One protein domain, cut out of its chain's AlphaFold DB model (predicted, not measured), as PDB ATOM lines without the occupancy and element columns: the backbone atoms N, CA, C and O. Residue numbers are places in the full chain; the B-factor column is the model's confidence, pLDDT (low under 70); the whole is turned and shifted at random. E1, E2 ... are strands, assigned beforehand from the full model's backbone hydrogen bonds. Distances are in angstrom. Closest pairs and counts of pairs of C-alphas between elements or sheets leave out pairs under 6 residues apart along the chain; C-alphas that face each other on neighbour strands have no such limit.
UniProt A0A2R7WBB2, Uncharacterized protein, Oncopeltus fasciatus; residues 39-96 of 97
ATOM      1  N   PHE A  39     119.588 161.398 122.585       83.56
ATOM      2  CA  PHE A  39     120.950 161.897 122.418       83.56
ATOM      3  C   PHE A  39     121.929 160.731 122.284       83.56
ATOM      4  O   PHE A  39     121.905 159.791 123.081       83.56
ATOM      5  N   ASP A  40     122.807 160.812 121.289       80.75
ATOM      6  CA  ASP A  40     123.909 159.870 121.137       80.75
ATOM      7  C   ASP A  40     124.992 160.176 122.183       80.75
ATOM      8  O   ASP A  40     125.439 161.314 122.317       80.75
ATOM      9  N   ASN A  41     125.436 159.165 122.929       78.31
ATOM     10  CA  ASN A  41     126.416 159.345 124.009       78.31
ATOM     11  C   ASN A  41     127.868 159.473 123.508       78.31
ATOM     12  O   ASN A  41     128.759 159.798 124.288       78.31
ATOM     13  N   ASN A  42     128.095 159.239 122.214       78.12
ATOM     14  CA  ASN A  42     129.412 159.256 121.579       78.12
ATOM     15  C   ASN A  42     129.771 160.617 120.955       78.12
ATOM     16  O   ASN A  42     130.683 160.715 120.131       78.12
ATOM     17  N   THR A  43     129.058 161.685 121.314       77.69
ATOM     18  CA  THR A  43     129.396 163.055 120.909       77.69
ATOM     19  C   THR A  43     130.554 163.617 121.724       77.69
ATOM     20  O   THR A  43     130.660 163.379 122.926       77.69
ATOM     21  N   ILE A  44     131.404 164.422 121.084       75.88
ATOM     22  CA  ILE A  44     132.475 165.153 121.767       75.88
ATOM     23  C   ILE A  44     131.840 166.167 122.725       75.88
ATOM     24  O   ILE A  44     131.244 167.148 122.293       75.88
ATOM     25  N   VAL A  45     131.994 165.935 124.029       76.88
ATOM     26  CA  VAL A  45     131.482 166.834 125.082       76.88
ATOM     27  C   VAL A  45     132.482 167.919 125.481       76.88
ATOM     28  O   VAL A  45     132.094 168.955 126.008       76.88
ATOM     29  N   ASN A  46     133.767 167.695 125.192       77.50
ATOM     30  CA  ASN A  46     134.860 168.595 125.539       77.50
ATOM     31  C   ASN A  46     135.632 168.965 124.273       77.50
ATOM     32  O   ASN A  46     136.400 168.156 123.754       77.50
ATOM     33  N   ALA A  47     135.442 170.192 123.798       78.38
ATOM     34  CA  ALA A  47     136.192 170.744 122.678       78.38
ATOM     35  C   ALA A  47     137.088 171.886 123.164       78.38
ATOM     36  O   ALA A  47     136.653 172.763 123.913       78.38
ATOM     37  N   THR A  48     138.341 171.885 122.718       80.31
ATOM     38  CA  THR A  48     139.263 173.005 122.896       80.31
ATOM     39  C   THR A  48     139.625 173.559 121.529       80.31
ATOM     40  O   THR A  48     139.913 172.825 120.588       80.31
ATOM     41  N   VAL A  49     139.590 174.879 121.416       81.00
ATOM     42  CA  VAL A  49     139.976 175.598 120.205       81.00
ATOM     43  C   VAL A  49     140.960 176.694 120.582       81.00
ATOM     44  O   VAL A  49     140.959 177.194 121.711       81.00
ATOM     45  N   GLN A  50     141.825 177.052 119.640       82.56
ATOM     46  CA  GLN A  50     142.725 178.184 119.801       82.56
ATOM     47  C   GLN A  50     141.934 179.492 119.932       82.56
ATOM     48  O   GLN A  50     140.836 179.640 119.390       82.56
ATOM     49  N   LEU A  51     142.506 180.453 120.657       79.94
ATOM     50  CA  LEU A  51     141.922 181.786 120.796       79.94
ATOM     51  C   LEU A  51     141.720 182.428 119.417       79.94
ATOM     52  O   LEU A  51     142.598 182.358 118.563       79.94
ATOM     53  N   GLY A  52     140.555 183.047 119.215       79.62
ATOM     54  CA  GLY A  52     140.148 183.610 117.923       79.62
ATOM     55  C   GLY A  52     139.543 182.596 116.944       79.62
ATOM     56  O   GLY A  52     139.004 183.004 115.919       79.62
ATOM     57  N   GLY A  53     139.583 181.296 117.254       80.62
ATOM     58  CA  GLY A  53     138.890 180.257 116.494       80.62
ATOM     59  C   GLY A  53     137.411 180.110 116.869       80.62
ATOM     60  O   GLY A  53     136.935 180.667 117.860       80.62
ATOM     61  N   THR A  54     136.686 179.326 116.071       83.00
ATOM     62  CA  THR A  54     135.285 178.944 116.327       83.00
ATOM     63  C   THR A  54     135.232 177.481 116.756       83.00
ATOM     64  O   THR A  54     135.872 176.635 116.130       83.00
ATOM     65  N   ALA A  55     134.487 177.185 117.822       82.81
ATOM     66  CA  ALA A  55     134.238 175.815 118.257       82.81
ATOM     67  C   ALA A  55     132.892 175.326 117.707       82.81
ATOM     68  O   ALA A  55     131.860 175.956 117.946       82.81
ATOM     69  N   PHE A  56     132.914 174.184 117.019       84.00
ATOM     70  CA  PHE A  56     131.714 173.475 116.576       84.00
ATOM     71  C   PHE A  56     131.397 172.360 117.571       84.00
ATOM     72  O   PHE A  56     132.192 171.435 117.752       84.00
ATOM     73  N   LEU A  57     130.249 172.465 118.238       82.19
ATOM     74  CA  LEU A  57     129.768 171.444 119.165       82.19
ATOM     75  C   LEU A  57     128.653 170.658 118.486       82.19
ATOM     76  O   LEU A  57     127.524 171.132 118.354       82.19
ATOM     77  N   HIS A  58     129.004 169.454 118.047       83.19
ATOM     78  CA  HIS A  58     128.078 168.534 117.405       83.19
ATOM     79  C   HIS A  58     127.237 167.810 118.457       83.19
ATOM     80  O   HIS A  58     127.767 167.115 119.327       83.19
ATOM     81  N   CYS A  59     125.921 167.943 118.350       81.88
ATOM     82  CA  CYS A  59     124.941 167.188 119.107       81.88
ATOM     83  C   CYS A  59     124.258 166.203 118.158       81.88
ATOM     84  O   CYS A  59     123.460 166.590 117.307       81.88
ATOM     85  N   LYS A  60     124.591 164.922 118.294       84.50
ATOM     86  CA  LYS A  60     123.967 163.849 117.529       84.50
ATOM     87  C   LYS A  60     122.696 163.404 118.235       84.50
ATOM     88  O   LYS A  60     122.730 163.021 119.405       84.50
ATOM     89  N   VAL A  61     121.588 163.429 117.508       82.38
ATOM     90  CA  VAL A  61     120.283 162.975 117.983       82.38
ATOM     91  C   VAL A  61     119.801 161.871 117.053       82.38
ATOM     92  O   VAL A  61     119.785 162.042 115.838       82.38
ATOM     93  N   ARG A  62     119.431 160.723 117.614       82.12
ATOM     94  CA  ARG A  62     118.785 159.630 116.878       82.12
ATOM     95  C   ARG A  62     117.290 159.868 116.829       82.12
ATOM     96  O   ARG A  62     116.736 160.445 117.763       82.12
ATOM     97  N   ASN A  63     116.645 159.374 115.776       78.06
ATOM     98  CA  ASN A  63     115.196 159.469 115.587       78.06
ATOM     99  C   ASN A  63     114.671 160.911 115.648       78.06
ATOM    100  O   ASN A  63     113.574 161.159 116.148       78.06
ATOM    101  N   LEU A  64     115.446 161.879 115.142       76.12
ATOM    102  CA  LEU A  64     115.009 163.277 115.117       76.12
ATOM    103  C   LEU A  64     113.800 163.489 114.179       76.12
ATOM    104  O   LEU A  64     113.087 164.480 114.306       76.12
ATOM    105  N   GLY A  65     113.524 162.510 113.305       67.81
ATOM    106  CA  GLY A  65     112.382 162.490 112.396       67.81
ATOM    107  C   GLY A  65     112.454 163.577 111.319       67.81
ATOM    108  O   GLY A  65     113.214 164.533 111.406       67.81
ATOM    109  N   GLU A  66     111.635 163.443 110.277       62.31
ATOM    110  CA  GLU A  66     111.493 164.471 109.228       62.31
ATOM    111  C   GLU A  66     110.531 165.600 109.657       62.31
ATOM    112  O   GLU A  66     110.470 166.670 109.058       62.31
ATOM    113  N   ARG A  67     109.766 165.368 110.733       52.19
ATOM    114  CA  ARG A  67     108.791 166.302 111.305       52.19
ATOM    115  C   ARG A  67     109.311 166.801 112.644       52.19
ATOM    116  O   ARG A  67     108.948 166.285 113.696       52.19
ATOM    117  N   THR A  68     110.159 167.815 112.581       52.09
ATOM    118  CA  THR A  68     110.767 168.550 113.700       52.09
ATOM    119  C   THR A  68     109.742 169.356 114.518       52.09
ATOM    120  O   THR A  68     109.911 170.552 114.731       52.09
ATOM    121  N   ASN A  69     108.648 168.728 114.956       50.41
ATOM    122  CA  ASN A  69     107.669 169.315 115.882       50.41
ATOM    123  C   ASN A  69     107.827 168.765 117.307       50.41
ATOM    124  O   ASN A  69     106.989 169.012 118.172       50.41
ATOM    125  N   THR A  70     108.885 168.004 117.577       55.25
ATOM    126  CA  THR A  70     109.291 167.677 118.939       55.25
ATOM    127  C   THR A  70     109.952 168.909 119.536       55.25
ATOM    128  O   THR A  70     111.023 169.327 119.098       55.25
ATOM    129  N   VAL A  71     109.298 169.510 120.534       54.62
ATOM    130  CA  VAL A  71     109.913 170.538 121.377       54.62
ATOM    131  C   VAL A  71     111.066 169.866 122.113       54.62
ATOM    132  O   VAL A  71     110.877 169.215 123.138       54.62
ATOM    133  N   LEU A  72     112.266 169.960 121.547       61.75
ATOM    134  CA  LEU A  72     113.474 169.624 122.275       61.75
ATOM    135  C   LEU A  72     113.617 170.653 123.392       61.75
ATOM    136  O   LEU A  72     113.457 171.856 123.169       61.75
ATOM    137  N   ASN A  73     113.926 170.183 124.598       64.56
ATOM    138  CA  ASN A  73     114.386 171.088 125.640       64.56
ATOM    139  C   ASN A  73     115.577 171.895 125.088       64.56
ATOM    140  O   ASN A  73     116.397 171.317 124.363       64.56
ATOM    141  N   PRO A  74     115.690 173.197 125.406       61.47
ATOM    142  CA  PRO A  74     116.812 174.007 124.953       61.47
ATOM    143  C   PRO A  74     118.136 173.310 125.272       61.47
ATOM    144  O   PRO A  74     118.416 172.996 126.431       61.47
ATOM    145  N   ILE A  75     118.948 173.053 124.244       68.81
ATOM    146  CA  ILE A  75     120.291 172.508 124.438       68.81
ATOM    147  C   ILE A  75     121.164 173.658 124.942       68.81
ATOM    148  O   ILE A  75     121.440 174.613 124.217       68.81
ATOM    149  N   MET A  76     121.563 173.585 126.210       64.56
ATOM    150  CA  MET A  76     122.437 174.577 126.826       64.56
ATOM    151  C   MET A  76     123.900 174.223 126.548       64.56
ATOM    152  O   MET A  76     124.387 173.187 126.995       64.56
ATOM    153  N   PHE A  77     124.615 175.109 125.858       69.94
ATOM    154  CA  PHE A  77     126.062 175.010 125.657       69.94
ATOM    155  C   PHE A  77     126.774 175.959 126.623       69.94
ATOM    156  O   PHE A  77     126.379 177.116 126.769       69.94
ATOM    157  N   SER A  78     127.835 175.489 127.279       65.56
ATOM    158  CA  SER A  78     128.674 176.324 128.145       65.56
ATOM    159  C   SER A  78     130.105 176.327 127.626       65.56
ATOM    160  O   SER A  78     130.661 175.268 127.346       65.56
ATOM    161  N   ALA A  79     130.700 177.511 127.501       69.19
ATOM    162  CA  ALA A  79     132.102 177.676 127.144       69.19
ATOM    163  C   ALA A  79     132.817 178.466 128.238       69.19
ATOM    164  O   ALA A  79     132.276 179.424 128.789       69.19
ATOM    165  N   LYS A  80     134.048 178.061 128.548       69.12
ATOM    166  CA  LYS A  80     134.947 178.791 129.442       69.12
ATOM    167  C   LYS A  80     136.210 179.136 128.672       69.12
ATOM    168  O   LYS A  80     136.757 178.289 127.969       69.12
ATOM    169  N   THR A  81     136.675 180.369 128.814       68.56
ATOM    170  CA  THR A  81     137.959 180.810 128.265       68.56
ATOM    171  C   THR A  81     138.889 181.192 129.409       68.56
ATOM    172  O   THR A  81     138.454 181.718 130.430       68.56
ATOM    173  N   ASN A  82     140.184 180.918 129.250       65.12
ATOM    174  CA  ASN A  82     141.184 181.202 130.285       65.12
ATOM    175  C   ASN A  82     141.676 182.663 130.274       65.12
ATOM    176  O   ASN A  82     142.456 183.040 131.139       65.12
ATOM    177  N   LEU A  83     141.269 183.474 129.287       66.75
ATOM    178  CA  LEU A  83     141.812 184.822 129.048       66.75
ATOM    179  C   LEU A  83     140.751 185.941 129.012       66.75
ATOM    180  O   LEU A  83     141.044 187.040 128.559       66.75
ATOM    181  N   GLY A  84     139.511 185.688 129.446       64.50
ATOM    182  CA  GLY A  84     138.445 186.706 129.417       64.50
ATOM    183  C   GLY A  84     137.926 187.058 128.014       64.50
ATOM    184  O   GLY A  84     137.034 187.888 127.877       64.50
ATOM    185  N   ASN A  85     138.441 186.401 126.971       70.31
ATOM    186  CA  ASN A  85     137.944 186.527 125.602       70.31
ATOM    187  C   ASN A  85     136.634 185.745 125.428       70.31
ATOM    188  O   ASN A  85     136.481 184.659 125.986       70.31
ATOM    189  N   VAL A  86     135.706 186.252 124.617       65.44
ATOM    190  CA  VAL A  86     134.473 185.529 124.271       65.44
ATOM    191  C   VAL A  86     134.777 184.523 123.157       65.44
ATOM    192  O   VAL A  86     135.321 184.889 122.118       65.44
ATOM    193  N   MET A  87     134.441 183.248 123.372       71.62
ATOM    194  CA  MET A  87     134.524 182.204 122.347       71.62
ATOM    195  C   MET A  87     133.208 182.149 121.570       71.62
ATOM    196  O   MET A  87     132.139 182.086 122.178       71.62
ATOM    197  N   LYS A  88     133.280 182.134 120.234       75.94
ATOM    198  CA  LYS A  88     132.112 181.852 119.396       75.94
ATOM    199  C   LYS A  88     131.848 180.345 119.417       75.94
ATOM    200  O   LYS A  88     132.717 179.564 119.027       75.94
ATOM    201  N   VAL A  89     130.666 179.961 119.889       78.25
ATOM    202  CA  VAL A  89     130.199 178.570 119.901       78.25
ATOM    203  C   VAL A  89     129.068 178.445 118.899       78.25
ATOM    204  O   VAL A  89     128.074 179.163 119.002       78.25
ATOM    205  N   GLU A  90     129.225 177.533 117.948       80.94
ATOM    206  CA  GLU A  90     128.190 177.216 116.971       80.94
ATOM    207  C   GLU A  90     127.682 175.791 117.224       80.94
ATOM    208  O   GLU A  90     128.443 174.827 117.071       80.94
ATOM    209  N   PRO A  91     126.424 175.639 117.675       77.31
ATOM    210  CA  PRO A  91     125.839 174.326 117.866       77.31
ATOM    211  C   PRO A  91     125.415 173.733 116.526       77.31
ATOM    212  O   PRO A  91     124.778 174.401 115.711       77.31
ATOM    213  N   VAL A  92     125.733 172.459 116.322       81.19
ATOM    214  CA  VAL A  92     125.340 171.704 115.130       81.19
ATOM    215  C   VAL A  92     124.528 170.502 115.587       81.19
ATOM    216  O   VAL A  92     125.000 169.723 116.412       81.19
ATOM    217  N   ILE A  93     123.293 170.371 115.099       80.94
ATOM    218  CA  ILE A  93     122.430 169.224 115.407       80.94
ATOM    219  C   ILE A  93     122.508 168.260 114.229       80.94
ATOM    220  O   ILE A  93     122.044 168.577 113.136       80.94
ATOM    221  N   ASP A  94     123.075 167.086 114.476       81.00
ATOM    222  CA  ASP A  94     123.218 166.033 113.481       81.00
ATOM    223  C   ASP A  94     122.185 164.936 113.738       81.00
ATOM    224  O   ASP A  94     122.029 164.461 114.866       81.00
ATOM    225  N   ASN A  95     121.505 164.484 112.685       77.38
ATOM    226  CA  ASN A  95     120.679 163.285 112.777       77.38
ATOM    227  C   ASN A  95     121.586 162.049 112.690       77.38
ATOM    228  O   ASN A  95     122.264 161.841 111.682       77.38
ATOM    229  N   ALA A  96     121.610 161.238 113.744       72.00
ATOM    230  CA  ALA A  96     122.323 159.968 113.751       72.00
ATOM    231  C   ALA A  96     121.429 158.865 113.163       72.00
ATOM    232  O   ALA A  96     120.274 158.725 113.574       72.00
TER     233      ALA A  96
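This is residues 39 to 96 of the 97 residues of an uncharacterized protein of Oncopeltus fasciatus (UniProt A0A2R7WBB2). Little regular structure is present: two parallel strands, E1 and E2, lie side by side as a narrow ribbon, and two long stretches without a named element run lengthwise beside it. Residues 39 to 53 lead to the beginning of E1, and residues 63 to 87 loop back from the end of E1 to the beginning of E2. The printed part has 58 residues, 18 of them in the named strands, and its class is all strand, with no named helix. It is loose, with a radius of gyration of the C-alphas of 13.5 A, and only just elongated, spanning 41 by 21 by 15 A.

E1, residues 54 to 62, and E2, residues 88 to 96, are parallel neighbours at 23 degrees. C-alphas 58 and 92 face each other at 4.8 A. N 59 and O 92, 2.8 A, and N 94 and O 59, 2.9 A, are within hydrogen-bond range.

E1 begins at C-alpha 54 (135.285, 178.944, 116.327) and is 25.4 A long. E2, 24.6 A long, ends at C-alpha 96 (122.323, 159.968, 113.751).

The C-alphas of Arg 67 and Leu 83 are farthest apart, 41.8 A. The printed part has no cut. The link from E1 to E2 is long, 25 residues. Residues 65 to 84 and residue 86 have pLDDT under 70.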